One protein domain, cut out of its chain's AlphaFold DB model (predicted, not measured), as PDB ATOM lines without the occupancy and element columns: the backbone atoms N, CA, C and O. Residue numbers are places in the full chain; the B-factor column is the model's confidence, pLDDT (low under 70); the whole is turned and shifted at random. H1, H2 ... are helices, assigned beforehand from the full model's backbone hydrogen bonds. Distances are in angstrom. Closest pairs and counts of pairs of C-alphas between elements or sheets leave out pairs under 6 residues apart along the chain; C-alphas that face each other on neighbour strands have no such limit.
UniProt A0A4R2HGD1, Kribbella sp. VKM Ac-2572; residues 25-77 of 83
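Overview. This is residues 25 to 77 of the 83 residues of a protein of Kribbella sp. VKM Ac-2572 (UniProt A0A4R2HGD1). Four short helices make a small compact cluster with few contacts between them: H3, the longest, has its residues 51 to 54 near H2 and stands about perpendicular to it, H4 begins near residues 55 to 59 of H3 and near Val 39 of H2 and is steeply tilted to both, and H1 comes close to H4 at Leu 29 and Arg 70. The printed part has 53 residues, with named helices H1 to H4 in chain order and no named strand: all helix. It is compact, radius of gyration of the C-alphas 10.4 A, spanning 29 by 22 by 14 A.

Arrangement. H3, residues 51 to 62, only just touches H4, residues 66 to 75, with 3 pairs of C-alphas within 8 A, through residues 55 to 59 of H3 alone; the closest C-alphas, of Phe 58 and Pro 66, are 6.5 A apart. Their tilt is steep, 59 degrees, the same way. With residues 51 to 54 alone, H3 only just touches H2, residues 39 to 45, with 3 such pairs, about perpendicular at 83 degrees; the closest C-alphas, of Ala 40 and Pro 51, are 5.8 A apart. H1, residues 25 to 29, is apart from H3. Every O i to N i+4 pair is within hydrogen-bond range in H1, H3 and H4, and 2 of 3 in H2.

Along the chain. H3 measures 16.0 A, H4 14.2 A. C-alpha 25 is at (40.946, 29.107, 116.305), C-alpha 75 at (53.601, 17.547, 125.302).

Size, cuts and confidence. The printed part has no cut and no long link. Mean pLDDT of the printed part is 73.1; residues 43 to 49 are among those under 70.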
ATOM      1  N   ARG A  25      39.965  29.897 117.058       64.56
ATOM      2  CA  ARG A  25      40.946  29.107 116.305       64.56
ATOM      3  C   ARG A  25      41.955  28.389 117.195       64.56
ATOM      4  O   ARG A  25      42.290  27.231 116.960       64.56
ATOM      5  N   ARG A  26      42.409  29.054 118.261       64.81
ATOM      6  CA  ARG A  26      43.255  28.414 119.276       64.81
ATOM      7  C   ARG A  26      42.512  27.258 119.954       64.81
ATOM      8  O   ARG A  26      43.132  26.242 120.238       64.81
ATOM      9  N   ARG A  27      41.199  27.397 120.173       69.94
ATOM     10  CA  ARG A  27      40.386  26.378 120.845       69.94
ATOM     11  C   ARG A  27      40.291  25.102 120.017       69.94
ATOM     12  O   ARG A  27      40.592  24.055 120.559       69.94
ATOM     13  N   ASP A  28      39.983  25.183 118.724       70.31
ATOM     14  CA  ASP A  28      39.864  23.964 117.903       70.31
ATOM     15  C   ASP A  28      41.228  23.285 117.646       70.31
ATOM     16  O   ASP A  28      41.295  22.076 117.438       70.31
ATOM     17  N   LEU A  29      42.342  24.033 117.649       70.75
ATOM     18  CA  LEU A  29      43.684  23.429 117.552       70.75
ATOM     19  C   LEU A  29      44.084  22.672 118.819       70.75
ATOM     20  O   LEU A  29      44.865  21.718 118.726       70.75
ATOM     21  N   LEU A  30      43.556  23.114 119.959       70.50
ATOM     22  CA  LEU A  30      43.741  22.528 121.282       70.50
ATOM     23  C   LEU A  30      42.577  21.615 121.695       70.50
ATOM     24  O   LEU A  30      42.561  21.161 122.829       70.50
ATOM     25  N   ASP A  31      41.610  21.371 120.809       76.19
ATOM     26  CA  ASP A  31      40.479  20.488 121.075       76.19
ATOM     27  C   ASP A  31      40.943  19.027 120.948       76.19
ATOM     28  O   ASP A  31      41.371  18.626 119.853       76.19
ATOM     29  N   PRO A  32      40.844  18.216 122.019       71.06
ATOM     30  CA  PRO A  32      41.229  16.809 121.980       71.06
ATOM     31  C   PRO A  32      40.426  16.010 120.953       71.06
ATOM     32  O   PRO A  32      40.971  15.109 120.319       71.06
ATOM     33  N   ALA A  33      39.163  16.381 120.702       74.19
ATOM     34  CA  ALA A  33      38.321  15.729 119.697       74.19
ATOM     35  C   ALA A  33      38.812  15.973 118.257       74.19
ATOM     36  O   ALA A  33      38.389  15.293 117.319       74.19
ATOM     37  N   LEU A  34      39.708  16.947 118.065       71.31
ATOM     38  CA  LEU A  34      40.318  17.295 116.781       71.31
ATOM     39  C   LEU A  34      41.825  16.996 116.743       71.31
ATOM     40  O   LEU A  34      42.487  17.364 115.762       71.31
ATOM     41  N   ALA A  35      42.369  16.326 117.764       69.06
ATOM     42  CA  ALA A  35      43.786  15.972 117.847       69.06
ATOM     43  C   ALA A  35      44.228  15.097 116.661       69.06
ATOM     44  O   ALA A  35      45.243  15.396 116.027       69.06
ATOM     45  N   ASP A  36      43.400  14.118 116.283       70.12
ATOM     46  CA  ASP A  36      43.657  13.189 115.171       70.12
ATOM     47  C   ASP A  36      43.408  13.803 113.785       70.12
ATOM     48  O   ASP A  36      43.704  13.204 112.747       70.12
ATOM     49  N   ARG A  37      42.837  15.014 113.725       75.81
ATOM     50  CA  ARG A  37      42.523  15.675 112.454       75.81
ATOM     51  C   ARG A  37      43.734  16.463 111.961       75.81
ATOM     52  O   ARG A  37      44.308  17.238 112.731       75.81
ATOM     53  N   PRO A  38      44.094  16.365 110.668       74.25
ATOM     54  CA  PRO A  38      45.155  17.180 110.099       74.25
ATOM     55  C   PRO A  38      44.885  18.671 110.318       74.25
ATOM     56  O   PRO A  38      43.789  19.162 110.049       74.25
ATOM     57  N   VAL A  39      45.913  19.409 110.732       71.00
ATOM     58  CA  VAL A  39      45.859  20.868 110.938       71.00
ATOM     59  C   VAL A  39      45.321  21.602 109.696       71.00
ATOM     60  O   VAL A  39      44.565  22.561 109.816       71.00
ATOM     61  N   ALA A  40      45.637  21.108 108.494       69.31
ATOM     62  CA  ALA A  40      45.107  21.638 107.237       69.31
ATOM     63  C   ALA A  40      43.582  21.460 107.098       69.31
ATOM     64  O   ALA A  40      42.908  22.367 106.619       69.31
ATOM     65  N   ALA A  41      43.020  20.338 107.560       71.25
ATOM     66  CA  ALA A  41      41.574  20.098 107.535       71.25
ATOM     67  C   ALA A  41      40.821  21.021 108.508       71.25
ATOM     68  O   ALA A  41      39.698  21.441 108.231       71.25
ATOM     69  N   ILE A  42      41.459  21.386 109.623       72.25
ATOM     70  CA  ILE A  42      40.935  22.388 110.560       72.25
ATOM     71  C   ILE A  42      40.993  23.784 109.926       72.25
ATOM     72  O   ILE A  42      40.022  24.530 110.007       72.25
ATOM     73  N   GLY A  43      42.065  24.090 109.186       68.06
ATOM     74  CA  GLY A  43      42.174  25.315 108.386       68.06
ATOM     75  C   GLY A  43      41.044  25.478 107.361       68.06
ATOM     76  O   GLY A  43      40.480  26.566 107.236       68.06
ATOM     77  N   VAL A  44      40.638  24.396 106.688       68.75
ATOM     78  CA  VAL A  44      39.527  24.420 105.718       68.75
ATOM     79  C   VAL A  44      38.199  24.821 106.370       68.75
ATOM     80  O   VAL A  44      37.453  25.598 105.772       68.75
ATOM     81  N   ARG A  45      37.919  24.393 107.613       67.44
ATOM     82  CA  ARG A  45      36.709  24.812 108.363       67.44
ATOM     83  C   ARG A  45      36.650  26.321 108.606       67.44
ATOM     84  O   ARG A  45      35.577  26.859 108.857       67.44
ATOM     85  N   TRP A  46      37.784  27.003 108.509       67.62
ATOM     86  CA  TRP A  46      37.902  28.447 108.683       67.62
ATOM     87  C   TRP A  46      38.079  29.199 107.361       67.62
ATOM     88  O   TRP A  46      38.461  30.369 107.366       67.62
ATOM     89  N   GLY A  47      37.819  28.538 106.229       65.06
ATOM     90  CA  GLY A  47      37.916  29.131 104.895       65.06
ATOM     91  C   GLY A  47      39.337  29.179 104.327       65.06
ATOM     92  O   GLY A  47      39.561  29.821 103.302       65.06
ATOM     93  N   LEU A  48      40.307  28.503 104.958       63.06
ATOM     94  CA  LEU A  48      41.689  28.451 104.482       63.06
ATOM     95  C   LEU A  48      41.899  27.201 103.631       63.06
ATOM     96  O   LEU A  48      42.320  26.149 104.105       63.06
ATOM     97  N   THR A  49      41.633  27.340 102.339       63.53
ATOM     98  CA  THR A  49      41.945  26.326 101.323       63.53
ATOM     99  C   THR A  49      43.436  26.260 100.982       63.53
ATOM    100  O   THR A  49      43.865  25.288 100.369       63.53
ATOM    101  N   ASN A  50      44.243  27.253 101.393       73.50
ATOM    102  CA  ASN A  50      45.696  27.259 101.193       73.50
ATOM    103  C   ASN A  50      46.468  27.061 102.520       73.50
ATOM    104  O   ASN A  50      46.599  28.010 103.306       73.50
ATOM    105  N   PRO A  51      47.059  25.871 102.744       69.25
ATOM    106  CA  PRO A  51      47.824  25.558 103.951       69.25
ATOM    107  C   PRO A  51      49.046  26.456 104.173       69.25
ATOM    108  O   PRO A  51      49.365  26.787 105.313       69.25
ATOM    109  N   ALA A  52      49.734  26.885 103.110       74.94
ATOM    110  CA  ALA A  52      50.944  27.701 103.228       74.94
ATOM    111  C   ALA A  52      50.629  29.126 103.706       74.94
ATOM    112  O   ALA A  52      51.367  29.691 104.516       74.94
ATOM    113  N   HIS A  53      49.509  29.688 103.243       72.94
ATOM    114  CA  HIS A  53      49.031  30.992 103.703       72.94
ATOM    115  C   HIS A  53      48.619  30.929 105.178       72.94
ATOM    116  O   HIS A  53      49.027  31.781 105.966       72.94
ATOM    117  N   PHE A  54      47.882  29.880 105.561       72.62
ATOM    118  CA  PHE A  54      47.505  29.636 106.953       72.62
ATOM    119  C   PHE A  54      48.728  29.551 107.865       72.62
ATOM    120  O   PHE A  54      48.770  30.208 108.900       72.62
ATOM    121  N   ASN A  55      49.744  28.796 107.455       77.62
ATOM    122  CA  ASN A  55      50.932  28.579 108.266       77.62
ATOM    123  C   ASN A  55      51.701  29.890 108.524       77.62
ATOM    124  O   ASN A  55      52.117  30.163 109.646       77.62
ATOM    125  N   ARG A  56      51.821  30.748 107.500       78.19
ATOM    126  CA  ARG A  56      52.459  32.070 107.625       78.19
ATOM    127  C   ARG A  56      51.657  33.028 108.503       78.19
ATOM    128  O   ARG A  56      52.251  33.687 109.351       78.19
ATOM    129  N   ALA A  57      50.339  33.088 108.325       74.19
ATOM    130  CA  ALA A  57      49.471  33.946 109.129       74.19
ATOM    131  C   ALA A  57      49.447  33.503 110.601       74.19
ATOM    132  O   ALA A  57      49.632  34.316 111.502       74.19
ATOM    133  N   PHE A  58      49.305  32.197 110.848       74.06
ATOM    134  CA  PHE A  58      49.296  31.632 112.194       74.06
ATOM    135  C   PHE A  58      50.637  31.849 112.903       74.06
ATOM    136  O   PHE A  58      50.660  32.298 114.046       74.06
ATOM    137  N   LYS A  59      51.759  31.625 112.207       80.12
ATOM    138  CA  LYS A  59      53.091  31.928 112.744       80.12
ATOM    139  C   LYS A  59      53.277  33.424 113.014       80.12
ATOM    140  O   LYS A  59      53.882  33.775 114.018       80.12
ATOM    141  N   GLY A  60      52.754  34.297 112.152       78.44
ATOM    142  CA  GLY A  60      52.781  35.745 112.368       78.44
ATOM    143  C   GLY A  60      52.027  36.182 113.630       78.44
ATOM    144  O   GLY A  60      52.492  37.078 114.322       78.44
ATOM    145  N   ALA A  61      50.910  35.521 113.951       74.38
ATOM    146  CA  ALA A  61      50.085  35.836 115.120       74.38
ATOM    147  C   ALA A  61      50.569  35.176 116.428       74.38
ATOM    148  O   ALA A  61      50.505  35.796 117.486       74.38
ATOM    149  N   TYR A  62      51.043  33.925 116.375       73.50
ATOM    150  CA  TYR A  62      51.352  33.110 117.562       73.50
ATOM    151  C   TYR A  62      52.840  32.753 117.717       73.50
ATOM    152  O   TYR A  62      53.209  32.053 118.658       73.50
ATOM    153  N   GLY A  63      53.703  33.177 116.791       80.00
ATOM    154  CA  GLY A  63      55.149  32.916 116.802       80.00
ATOM    155  C   GLY A  63      55.562  31.509 116.351       80.00
ATOM    156  O   GLY A  63      56.681  31.321 115.873       80.00
ATOM    157  N   LEU A  64      54.654  30.532 116.425       81.94
ATOM    158  CA  LEU A  64      54.874  29.137 116.036       81.94
ATOM    159  C   LEU A  64      53.912  28.712 114.925       81.94
ATOM    160  O   LEU A  64      52.776  29.184 114.898       81.94
ATOM    161  N   PRO A  65      54.316  27.803 114.023       83.69
ATOM    162  CA  PRO A  65      53.384  27.187 113.091       83.69
ATOM    163  C   PRO A  65      52.376  26.294 113.848       83.69
ATOM    164  O   PRO A  65      52.707  25.729 114.891       83.69
ATOM    165  N   PRO A  66      51.144  26.106 113.339       79.31
ATOM    166  CA  PRO A  66      50.069  25.476 114.102       79.31
ATOM    167  C   PRO A  66      50.314  23.995 114.438       79.31
ATOM    168  O   PRO A  66      49.804  23.506 115.442       79.31
ATOM    169  N   ALA A  67      51.122  23.284 113.643       80.50
ATOM    170  CA  ALA A  67      51.535  21.914 113.954       80.50
ATOM    171  C   ALA A  67      52.496  21.852 115.156       80.50
ATOM    172  O   ALA A  67      52.291  21.043 116.056       80.50
ATOM    173  N   GLU A  68      53.495  22.741 115.210       82.94
ATOM    174  CA  GLU A  68      54.408  22.852 116.359       82.94
ATOM    175  C   GLU A  68      53.675  23.369 117.595       82.94
ATOM    176  O   GLU A  68      53.882  22.861 118.693       82.94
ATOM    177  N   PHE A  69      52.754  24.320 117.416       81.00
ATOM    178  CA  PHE A  69      51.882  24.798 118.486       81.00
ATOM    179  C   PHE A  69      51.061  23.648 119.088       81.00
ATOM    180  O   PHE A  69      51.022  23.485 120.304       81.00
ATOM    181  N   ARG A  70      50.460  22.787 118.258       80.19
ATOM    182  CA  ARG A  70      49.757  21.594 118.747       80.19
ATOM    183  C   ARG A  70      50.698  20.621 119.461       80.19
ATOM    184  O   ARG A  70      50.350  20.146 120.537       80.19
ATOM    185  N   ALA A  71      51.861  20.326 118.883       81.06
ATOM    186  CA  ALA A  71      52.821  19.384 119.460       81.06
ATOM    187  C   ALA A  71      53.327  19.848 120.836       81.06
ATOM    188  O   ALA A  71      53.337  19.063 121.783       81.06
ATOM    189  N   ALA A  72      53.657  21.136 120.973       80.75
ATOM    190  CA  ALA A  72      54.087  21.730 122.235       80.75
ATOM    191  C   ALA A  72      53.009  21.608 123.324       80.75
ATOM    192  O   ALA A  72      53.307  21.237 124.454       80.75
ATOM    193  N   TYR A  73      51.743  21.856 122.984       73.81
ATOM    194  CA  TYR A  73      50.646  21.764 123.952       73.81
ATOM    195  C   TYR A  73      50.228  20.312 124.241       73.81
ATOM    196  O   TYR A  73      49.858  19.992 125.368       73.81
ATOM    197  N   SER A  74      50.366  19.401 123.278       70.44
ATOM    198  CA  SER A  74      50.207  17.966 123.535       70.44
ATOM    199  C   SER A  74      51.264  17.456 124.519       70.44
ATOM    200  O   SER A  74      50.934  16.693 125.423       70.44
ATOM    201  N   ALA A  75      52.515  17.908 124.389       69.38
ATOM    202  CA  ALA A  75      53.601  17.547 125.302       69.38
ATOM    203  C   ALA A  75      53.410  18.125 126.720       69.38
ATOM    204  O   ALA A  75      53.863  17.528 127.691       69.38
ATOM    205  N   LEU A  76      52.696  19.250 126.848       70.12
ATOM    206  CA  LEU A  76      52.316  19.858 128.129       70.12
ATOM    207  C   LEU A  76      51.085  19.200 128.786       70.12
ATOM    208  O   LEU A  76      50.622  19.673 129.821       70.12
ATOM    209  N   GLY A  77      50.532  18.130 128.204       64.75
ATOM    210  CA  GLY A  77      49.413  17.373 128.779       64.75
ATOM    211  C   GLY A  77      48.047  18.058 128.689       64.75
ATOM    212  O   GLY A  77      47.067  17.527 129.200       64.75
TER     213      GLY A  77